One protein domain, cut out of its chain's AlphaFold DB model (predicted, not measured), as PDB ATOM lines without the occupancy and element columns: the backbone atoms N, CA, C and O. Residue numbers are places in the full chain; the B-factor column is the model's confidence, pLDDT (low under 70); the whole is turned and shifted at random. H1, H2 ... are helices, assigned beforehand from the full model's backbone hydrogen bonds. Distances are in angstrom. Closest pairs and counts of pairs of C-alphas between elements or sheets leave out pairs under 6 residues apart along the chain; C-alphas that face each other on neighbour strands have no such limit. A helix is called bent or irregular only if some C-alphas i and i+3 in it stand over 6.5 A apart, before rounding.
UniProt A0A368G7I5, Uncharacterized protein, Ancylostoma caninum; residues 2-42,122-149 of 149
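This is residues 2 to 42 and 122 to 149 of the 149 residues of an uncharacterized protein of Ancylostoma caninum (UniProt A0A368G7I5). Two helices run the same way and pack on each other at a steep angle, with the first part of H2, residues 124 to 131, on H1 before a kink turns the rest of H2 away from it. Stretches with no named element fold back at the far ends of both: residues 31 to 42 after H1, and residues 139 to 149 after H2; residues 28 to 33, of which 28 to 30 belong to H1, stick out. The printed part has 69 residues with two named helices, H1 then H2, and no named strand; the class is all helix. It is only just loose, close to compact, with a radius of gyration of the C-alphas of 13.5 A and spans of 40 by 28 by 18 A.

The longest helix, H1, residues 13 to 30, and H2, residues 122 to 138, touch, with 10 pairs of C-alphas within 8 A, and H2 touches H1 with residues 124 to 131 alone. The closest C-alphas of the two are those of His 21 and Ile 131, 6.4 A apart. The helices run the same way at a steep tilt of 49 degrees, and their centres are 12.6 A apart. H2 has a kink of 65 degrees near residue 132 and is irregular, with C-alphas 131 and 134 8.2 A apart. Every O i to N i+4 pair is within hydrogen-bond range in H1, and 11 of 13 are in H2.

H1 spans 25.5 A from C-alpha 13 at (2.313, -5.752, 12.655) to C-alpha 30. H2 spans 23.0 A and ends with C-alpha 138 at (-11.370, 15.871, 14.827).

The C-alphas of Asn 2 and Ser 148, the two farthest apart, are 41.4 A apart. Residues 43 to 121 are not printed, and C-alphas 42 and 122 are 20.0 A apart across the cut. The link from H1 to H2 lies across this cut. The mean pLDDT of the printed part is 81.8, with values under 70 at residues 2 to 5, 30 to 39 and 148 to 149.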
ATOM      1  N   ASN A   2      -5.154 -19.089  28.253       37.50
ATOM      2  CA  ASN A   2      -4.573 -19.235  26.920       37.50
ATOM      3  C   ASN A   2      -4.514 -17.835  26.285       37.50
ATOM      4  O   ASN A   2      -5.561 -17.206  26.140       37.50
ATOM      5  N   LYS A   3      -3.314 -17.324  25.976       43.91
ATOM      6  CA  LYS A   3      -3.118 -16.069  25.230       43.91
ATOM      7  C   LYS A   3      -3.775 -16.220  23.851       43.91
ATOM      8  O   LYS A   3      -3.113 -16.642  22.911       43.91
ATOM      9  N   LYS A   4      -5.056 -15.882  23.706       50.75
ATOM     10  CA  LYS A   4      -5.621 -15.552  22.391       50.75
ATOM     11  C   LYS A   4      -5.017 -14.198  22.006       50.75
ATOM     12  O   LYS A   4      -5.527 -13.154  22.392       50.75
ATOM     13  N   SER A   5      -3.811 -14.244  21.439       63.31
ATOM     14  CA  SER A   5      -2.946 -13.088  21.194       63.31
ATOM     15  C   SER A   5      -3.452 -12.277  20.006       63.31
ATOM     16  O   SER A   5      -3.960 -12.867  19.066       63.31
ATOM     17  N   CYS A   6      -3.322 -10.948  20.061       71.00
ATOM     18  CA  CYS A   6      -3.363  -9.971  18.959       71.00
ATOM     19  C   CYS A   6      -3.794 -10.514  17.574       71.00
ATOM     20  O   CYS A   6      -2.953 -10.639  16.684       71.00
ATOM     21  N   TYR A   7      -5.077 -10.859  17.387       78.19
ATOM     22  CA  TYR A   7      -5.622 -11.431  16.140       78.19
ATOM     23  C   TYR A   7      -4.870 -12.654  15.568       78.19
ATOM     24  O   TYR A   7      -4.872 -12.887  14.359       78.19
ATOM     25  N   GLU A   8      -4.211 -13.447  16.407       84.19
ATOM     26  CA  GLU A   8      -3.334 -14.551  16.002       84.19
ATOM     27  C   GLU A   8      -2.206 -14.087  15.059       84.19
ATOM     28  O   GLU A   8      -1.795 -14.805  14.151       84.19
ATOM     29  N   CYS A   9      -1.707 -12.863  15.265       86.62
ATOM     30  CA  CYS A   9      -0.595 -12.269  14.524       86.62
ATOM     31  C   CYS A   9       0.662 -12.201  15.412       86.62
ATOM     32  O   CYS A   9       0.942 -11.160  16.015       86.62
ATOM     33  N   PRO A  10       1.436 -13.295  15.546       85.19
ATOM     34  CA  PRO A  10       2.630 -13.309  16.384       85.19
ATOM     35  C   PRO A  10       3.706 -12.386  15.799       85.19
ATOM     36  O   PRO A  10       4.262 -12.675  14.745       85.19
ATOM     37  N   GLN A  11       3.983 -11.274  16.488       82.31
ATOM     38  CA  GLN A  11       5.034 -10.301  16.138       82.31
ATOM     39  C   GLN A  11       4.975  -9.784  14.687       82.31
ATOM     40  O   GLN A  11       5.986  -9.373  14.129       82.31
ATOM     41  N   ASN A  12       3.791  -9.791  14.070       89.25
ATOM     42  CA  ASN A  12       3.602  -9.353  12.693       89.25
ATOM     43  C   ASN A  12       2.602  -8.196  12.663       89.25
ATOM     44  O   ASN A  12       1.385  -8.407  12.660       89.25
ATOM     45  N   ILE A  13       3.130  -6.969  12.649       91.06
ATOM     46  CA  ILE A  13       2.313  -5.752  12.655       91.06
ATOM     47  C   ILE A  13       1.450  -5.645  11.394       91.06
ATOM     48  O   ILE A  13       0.292  -5.243  11.471       91.06
ATOM     49  N   ARG A  14       1.963  -6.109  10.247       93.44
ATOM     50  CA  ARG A  14       1.212  -6.131   8.990       93.44
ATOM     51  C   ARG A  14      -0.039  -6.993   9.113       93.44
ATOM     52  O   ARG A  14      -1.129  -6.514   8.821       93.44
ATOM     53  N   CYS A  15       0.097  -8.232   9.584       92.88
ATOM     54  CA  CYS A  15      -1.023  -9.138   9.860       92.88
ATOM     55  C   CYS A  15      -2.032  -8.489  10.809       92.88
ATOM     56  O   CYS A  15      -3.232  -8.500  10.537       92.88
ATOM     57  N   PHE A  16      -1.535  -7.894  11.896       91.88
ATOM     58  CA  PHE A  16      -2.369  -7.299  12.930       91.88
ATOM     59  C   PHE A  16      -3.224  -6.149  12.389       91.88
ATOM     60  O   PHE A  16      -4.444  -6.204  12.506       91.88
ATOM     61  N   VAL A  17      -2.614  -5.156  11.735       92.88
ATOM     62  CA  VAL A  17      -3.338  -4.000  11.178       92.88
ATOM     63  C   VAL A  17      -4.317  -4.436  10.091       92.88
ATOM     64  O   VAL A  17      -5.421  -3.906  10.025       92.88
ATOM     65  N   HIS A  18      -3.967  -5.426   9.260       93.12
ATOM     66  CA  HIS A  18      -4.901  -5.950   8.258       93.12
ATOM     67  C   HIS A  18      -6.141  -6.570   8.909       93.12
ATOM     68  O   HIS A  18      -7.259  -6.265   8.494       93.12
ATOM     69  N   LYS A  19      -5.962  -7.416   9.930       91.19
ATOM     70  CA  LYS A  19      -7.088  -8.039  10.637       91.19
ATOM     71  C   LYS A  19      -7.899  -7.021  11.440       91.19
ATOM     72  O   LYS A  19      -9.123  -7.109  11.424       91.19
ATOM     73  N   LEU A  20      -7.249  -6.029  12.053       90.25
ATOM     74  CA  LEU A  20      -7.919  -4.907  12.714       90.25
ATOM     75  C   LEU A  20      -8.779  -4.115  11.722       90.25
ATOM     76  O   LEU A  20      -9.965  -3.919  11.963       90.25
ATOM     77  N   HIS A  21      -8.216  -3.728  10.574       91.56
ATOM     78  CA  HIS A  21      -8.945  -3.008   9.531       91.56
ATOM     79  C   HIS A  21     -10.175  -3.794   9.051       91.56
ATOM     80  O   HIS A  21     -11.269  -3.240   8.986       91.56
ATOM     81  N   VAL A  22     -10.025  -5.092   8.751       89.44
ATOM     82  CA  VAL A  22     -11.153  -5.951   8.345       89.44
ATOM     83  C   VAL A  22     -12.212  -6.020   9.447       89.44
ATOM     84  O   VAL A  22     -13.381  -5.766   9.176       89.44
ATOM     85  N   SER A  23     -11.801  -6.272  10.690       86.19
ATOM     86  CA  SER A  23     -12.707  -6.391  11.834       86.19
ATOM     87  C   SER A  23     -13.506  -5.110  12.092       86.19
ATOM     88  O   SER A  23     -14.704  -5.183  12.352       86.19
ATOM     89  N   LEU A  24     -12.871  -3.937  12.003       87.31
ATOM     90  CA  LEU A  24     -13.543  -2.647  12.188       87.31
ATOM     91  C   LEU A  24     -14.499  -2.336  11.027       87.31
ATOM     92  O   LEU A  24     -15.602  -1.838  11.245       87.31
ATOM     93  N   ARG A  25     -14.126  -2.680   9.789       86.12
ATOM     94  CA  ARG A  25     -15.005  -2.544   8.615       86.12
ATOM     95  C   ARG A  25     -16.230  -3.453   8.701       86.12
ATOM     96  O   ARG A  25     -17.319  -3.039   8.316       86.12
ATOM     97  N   GLU A  26     -16.065  -4.677   9.191       85.19
ATOM     98  CA  GLU A  26     -17.175  -5.606   9.416       85.19
ATOM     99  C   GLU A  26     -18.130  -5.095  10.496       85.19
ATOM    100  O   GLU A  26     -19.342  -5.128  10.282       85.19
ATOM    101  N   ALA A  27     -17.601  -4.553  11.598       80.75
ATOM    102  CA  ALA A  27     -18.407  -3.956  12.661       80.75
ATOM    103  C   ALA A  27     -19.288  -2.804  12.152       80.75
ATOM    104  O   ALA A  27     -20.488  -2.776  12.427       80.75
ATOM    105  N   LEU A  28     -18.722  -1.907  11.333       78.75
ATOM    106  CA  LEU A  28     -19.483  -0.830  10.688       78.75
ATOM    107  C   LEU A  28     -20.601  -1.358   9.778       78.75
ATOM    108  O   LEU A  28     -21.693  -0.800   9.748       78.75
ATOM    109  N   ASN A  29     -20.336  -2.430   9.026       78.69
ATOM    110  CA  ASN A  29     -21.282  -2.960   8.043       78.69
ATOM    111  C   ASN A  29     -22.421  -3.780   8.668       78.69
ATOM    112  O   ASN A  29     -23.505  -3.853   8.095       78.69
ATOM    113  N   GLN A  30     -22.171  -4.449   9.795       69.12
ATOM    114  CA  GLN A  30     -23.111  -5.403  10.393       69.12
ATOM    115  C   GLN A  30     -23.923  -4.821  11.554       69.12
ATOM    116  O   GLN A  30     -24.749  -5.534  12.121       69.12
ATOM    117  N   ASN A  31     -23.705  -3.548  11.914       62.09
ATOM    118  CA  ASN A  31     -24.301  -2.918  13.099       62.09
ATOM    119  C   ASN A  31     -24.083  -3.768  14.372       62.09
ATOM    120  O   ASN A  31     -24.926  -3.811  15.271       62.09
ATOM    121  N   SER A  32     -22.985  -4.530  14.394       59.47
ATOM    122  CA  SER A  32     -22.672  -5.513  15.421       59.47
ATOM    123  C   SER A  32     -21.921  -4.855  16.574       59.47
ATOM    124  O   SER A  32     -21.169  -3.898  16.395       59.47
ATOM    125  N   ILE A  33     -22.155  -5.360  17.788       54.41
ATOM    126  CA  ILE A  33     -21.549  -4.820  19.007       54.41
ATOM    127  C   ILE A  33     -20.063  -5.194  19.015       54.41
ATOM    128  O   ILE A  33     -19.707  -6.367  19.173       54.41
ATOM    129  N   ILE A  34     -19.207  -4.188  18.839       57.06
ATOM    130  CA  ILE A  34     -17.768  -4.276  19.082       57.06
ATOM    131  C   ILE A  34     -17.610  -4.581  20.580       57.06
ATOM    132  O   ILE A  34     -18.180  -3.886  21.406       57.06
ATOM    133  N   ASN A  35     -16.986  -5.709  20.932       55.91
ATOM    134  CA  ASN A  35     -16.954  -6.192  22.328       55.91
ATOM    135  C   ASN A  35     -15.541  -6.560  22.828       55.91
ATOM    136  O   ASN A  35     -15.388  -7.009  23.960       55.91
ATOM    137  N   VAL A  36     -14.499  -6.433  21.991       49.94
ATOM    138  CA  VAL A  36     -13.087  -6.721  22.363       49.94
ATOM    139  C   VAL A  36     -12.086  -5.747  21.710       49.94
ATOM    140  O   VAL A  36     -10.937  -5.675  22.136       49.94
ATOM    141  N   PHE A  37     -12.501  -4.978  20.697       54.56
ATOM    142  CA  PHE A  37     -11.629  -4.070  19.935       54.56
ATOM    143  C   PHE A  37     -11.907  -2.587  20.194       54.56
ATOM    144  O   PHE A  37     -11.332  -1.746  19.509       54.56
ATOM    145  N   ASP A  38     -12.742  -2.274  21.186       58.78
ATOM    146  CA  ASP A  38     -13.121  -0.899  21.527       58.78
ATOM    147  C   ASP A  38     -11.907  -0.042  21.886       58.78
ATOM    148  O   ASP A  38     -11.844   1.115  21.493       58.78
ATOM    149  N   ASP A  39     -10.902  -0.619  22.553       67.62
ATOM    150  CA  ASP A  39      -9.677   0.097  22.941       67.62
ATOM    151  C   ASP A  39      -8.776   0.464  21.745       67.62
ATOM    152  O   ASP A  39      -7.868   1.283  21.881       67.62
ATOM    153  N   LEU A  40      -8.981  -0.165  20.580       84.06
ATOM    154  CA  LEU A  40      -8.204   0.076  19.358       84.06
ATOM    155  C   LEU A  40      -9.036   0.690  18.232       84.06
ATOM    156  O   LEU A  40      -8.476   1.034  17.189       84.06
ATOM    157  N   ALA A  41     -10.349   0.815  18.414       87.44
ATOM    158  CA  ALA A  41     -11.185   1.584  17.515       87.44
ATOM    159  C   ALA A  41     -10.795   3.073  17.589       87.44
ATOM    160  O   ALA A  41     -10.208   3.518  18.579       87.44
ATOM    161  N   PRO A  42     -11.100   3.861  16.549       90.94
ATOM    162  CA  PRO A  42     -10.944   5.307  16.620       90.94
ATOM    163  C   PRO A  42     -11.711   5.880  17.812       90.94
ATOM    164  O   PRO A  42     -12.851   5.490  18.067       90.94
ATOM    165  N   ASN A 122       4.292   1.873   3.240       93.69
ATOM    166  CA  ASN A 122       3.272   2.826   2.788       93.69
ATOM    167  C   ASN A 122       1.854   2.238   2.730       93.69
ATOM    168  O   ASN A 122       0.889   2.960   2.985       93.69
ATOM    169  N   ASP A 123       1.699   0.961   2.380       93.19
ATOM    170  CA  ASP A 123       0.376   0.336   2.304       93.19
ATOM    171  C   ASP A 123      -0.183   0.075   3.701       93.19
ATOM    172  O   ASP A 123      -1.377   0.257   3.951       93.19
ATOM    173  N   LEU A 124       0.686  -0.323   4.628       94.75
ATOM    174  CA  LEU A 124       0.335  -0.507   6.028       94.75
ATOM    175  C   LEU A 124      -0.021   0.824   6.697       94.75
ATOM    176  O   LEU A 124      -1.041   0.913   7.380       94.75
ATOM    177  N   LEU A 125       0.776   1.866   6.455       94.81
ATOM    178  CA  LEU A 125       0.550   3.209   6.978       94.81
ATOM    179  C   LEU A 125      -0.769   3.796   6.471       94.81
ATOM    180  O   LEU A 125      -1.540   4.331   7.266       94.81
ATOM    181  N   LYS A 126      -1.085   3.625   5.180       94.44
ATOM    182  CA  LYS A 126      -2.390   4.010   4.618       94.44
ATOM    183  C   LYS A 126      -3.546   3.340   5.352       94.44
ATOM    184  O   LYS A 126      -4.502   4.025   5.682       94.44
ATOM    185  N   LYS A 127      -3.447   2.047   5.679       94.88
ATOM    186  CA  LYS A 127      -4.496   1.342   6.441       94.88
ATOM    187  C   LYS A 127      -4.681   1.901   7.842       94.88
ATOM    188  O   LYS A 127      -5.811   2.021   8.299       94.88
ATOM    189  N   VAL A 128      -3.596   2.262   8.524       95.06
ATOM    190  CA  VAL A 128      -3.688   2.928   9.831       95.06
ATOM    191  C   VAL A 128      -4.363   4.293   9.690       95.06
ATOM    192  O   VAL A 128      -5.255   4.610  10.473       95.06
ATOM    193  N   VAL A 129      -4.006   5.074   8.666       95.38
ATOM    194  CA  VAL A 129      -4.677   6.351   8.378       95.38
ATOM    195  C   VAL A 129      -6.156   6.146   8.044       95.38
ATOM    196  O   VAL A 129      -6.978   6.917   8.519       95.38
ATOM    197  N   GLU A 130      -6.518   5.108   7.288       94.44
ATOM    198  CA  GLU A 130      -7.913   4.762   6.983       94.44
ATOM    199  C   GLU A 130      -8.709   4.413   8.245       94.44
ATOM    200  O   GLU A 130      -9.842   4.870   8.386       94.44
ATOM    201  N   ILE A 131      -8.120   3.645   9.172       93.75
ATOM    202  CA  ILE A 131      -8.750   3.322  10.460       93.75
ATOM    203  C   ILE A 131      -9.010   4.614  11.245       93.75
ATOM    204  O   ILE A 131     -10.149   4.882  11.608       93.75
ATOM    205  N   TYR A 132      -7.981   5.436  11.469       95.12
ATOM    206  CA  TYR A 132      -8.039   6.589  12.379       95.12
ATOM    207  C   TYR A 132      -8.322   7.930  11.689       95.12
ATOM    208  O   TYR A 132      -8.094   8.985  12.279       95.12
ATOM    209  N   TYR A 133      -8.815   7.933  10.448       95.38
ATOM    210  CA  TYR A 133      -8.972   9.153   9.645       95.38
ATOM    211  C   TYR A 133      -9.744  10.256  10.385       95.38
ATOM    212  O   TYR A 133      -9.313  11.407  10.430       95.38
ATOM    213  N   HIS A 134     -10.872   9.895  11.000       93.56
ATOM    214  CA  HIS A 134     -11.701  10.847  11.735       93.56
ATOM    215  C   HIS A 134     -11.003  11.395  12.979       93.56
ATOM    216  O   HIS A 134     -11.155  12.579  13.262       93.56
ATOM    217  N   ASP A 135     -10.188  10.595  13.663       94.12
ATOM    218  CA  ASP A 135      -9.401  11.059  14.807       94.12
ATOM    219  C   ASP A 135      -8.362  12.103  14.364       94.12
ATOM    220  O   ASP A 135      -8.232  13.146  15.004       94.12
ATOM    221  N   PHE A 136      -7.676  11.894  13.230       95.44
ATOM    222  CA  PHE A 136      -6.754  12.899  12.679       95.44
ATOM    223  C   PHE A 136      -7.455  14.240  12.435       95.44
ATOM    224  O   PHE A 136      -6.933  15.291  12.811       95.44
ATOM    225  N   VAL A 137      -8.652  14.200  11.848       94.69
ATOM    226  CA  VAL A 137      -9.432  15.400  11.521       94.69
ATOM    227  C   VAL A 137      -9.982  16.077  12.778       94.69
ATOM    228  O   VAL A 137      -9.765  17.270  12.967       94.69
ATOM    229  N   VAL A 138     -10.674  15.333  13.644       93.62
ATOM    230  CA  VAL A 138     -11.370  15.871  14.827       93.62
ATOM    231  C   VAL A 138     -10.385  16.427  15.849       93.62
ATOM    232  O   VAL A 138     -10.620  17.494  16.411       93.62
ATOM    233  N   PHE A 139      -9.255  15.751  16.066       93.00
ATOM    234  CA  PHE A 139      -8.243  16.195  17.024       93.00
ATOM    235  C   PHE A 139      -7.178  17.108  16.406       93.00
ATOM    236  O   PHE A 139      -6.302  17.601  17.121       93.00
ATOM    237  N   GLY A 140      -7.223  17.353  15.092       93.19
ATOM    238  CA  GLY A 140      -6.247  18.185  14.390       93.19
ATOM    239  C   GLY A 140      -4.823  17.641  14.512       93.19
ATOM    240  O   GLY A 140      -3.906  18.381  14.882       93.19
ATOM    241  N   PHE A 141      -4.642  16.338  14.289       93.06
ATOM    242  CA  PHE A 141      -3.319  15.739  14.121       93.06
ATOM    243  C   PHE A 141      -2.900  15.817  12.647       93.06
ATOM    244  O   PHE A 141      -3.736  15.628  11.762       93.06
ATOM    245  N   PRO A 142      -1.615  16.074  12.351       93.06
ATOM    246  CA  PRO A 142      -1.134  16.019  10.980       93.06
ATOM    247  C   PRO A 142      -1.193  14.583  10.455       93.06
ATOM    248  O   PRO A 142      -0.865  13.635  11.172       93.06
ATOM    249  N   PHE A 143      -1.567  14.423   9.187       91.81
ATOM    250  CA  PHE A 143      -1.438  13.134   8.516       91.81
ATOM    251  C   PHE A 143       0.045  12.756   8.368       91.81
ATOM    252  O   PHE A 143       0.877  13.634   8.115       91.81
ATOM    253  N   PRO A 144       0.395  11.466   8.502       89.56
ATOM    254  CA  PRO A 144       1.768  11.022   8.323       89.56
ATOM    255  C   PRO A 144       2.200  11.165   6.857       89.56
ATOM    256  O   PRO A 144       1.416  10.948   5.932       89.56
ATOM    257  N   VAL A 145       3.467  11.521   6.648       86.38
ATOM    258  CA  VAL A 145       4.062  11.623   5.310       86.38
ATOM    259  C   VAL A 145       4.410  10.221   4.820       86.38
ATOM    260  O   VAL A 145       5.073   9.467   5.529       86.38
ATOM    261  N   LEU A 146       3.967   9.874   3.611       81.75
ATOM    262  CA  LEU A 146       4.326   8.602   2.987       81.75
ATOM    263  C   LEU A 146       5.822   8.579   2.661       81.75
ATOM    264  O   LEU A 146       6.369   9.546   2.120       81.75
ATOM    265  N   TYR A 147       6.475   7.461   2.963       73.31
ATOM    266  CA  TYR A 147       7.888   7.271   2.678       73.31
ATOM    267  C   TYR A 147       8.111   7.263   1.159       73.31
ATOM    268  O   TYR A 147       7.533   6.455   0.430       73.31
ATOM    269  N   SER A 148       8.929   8.195   0.675       65.75
ATOM    270  CA  SER A 148       9.341   8.280  -0.727       65.75
ATOM    271  C   SER A 148      10.672   7.544  -0.845       65.75
ATOM    272  O   SER A 148      11.706   8.122  -0.520       65.75
ATOM    273  N   GLY A 149      10.617   6.249  -1.165       55.16
ATOM    274  CA  GLY A 149      11.813   5.418  -1.344       55.16
ATOM    275  C   GLY A 149      12.696   5.870  -2.495       55.16
ATOM    276  O   GLY A 149      12.153   6.447  -3.464       55.16
TER     277      GLY A 149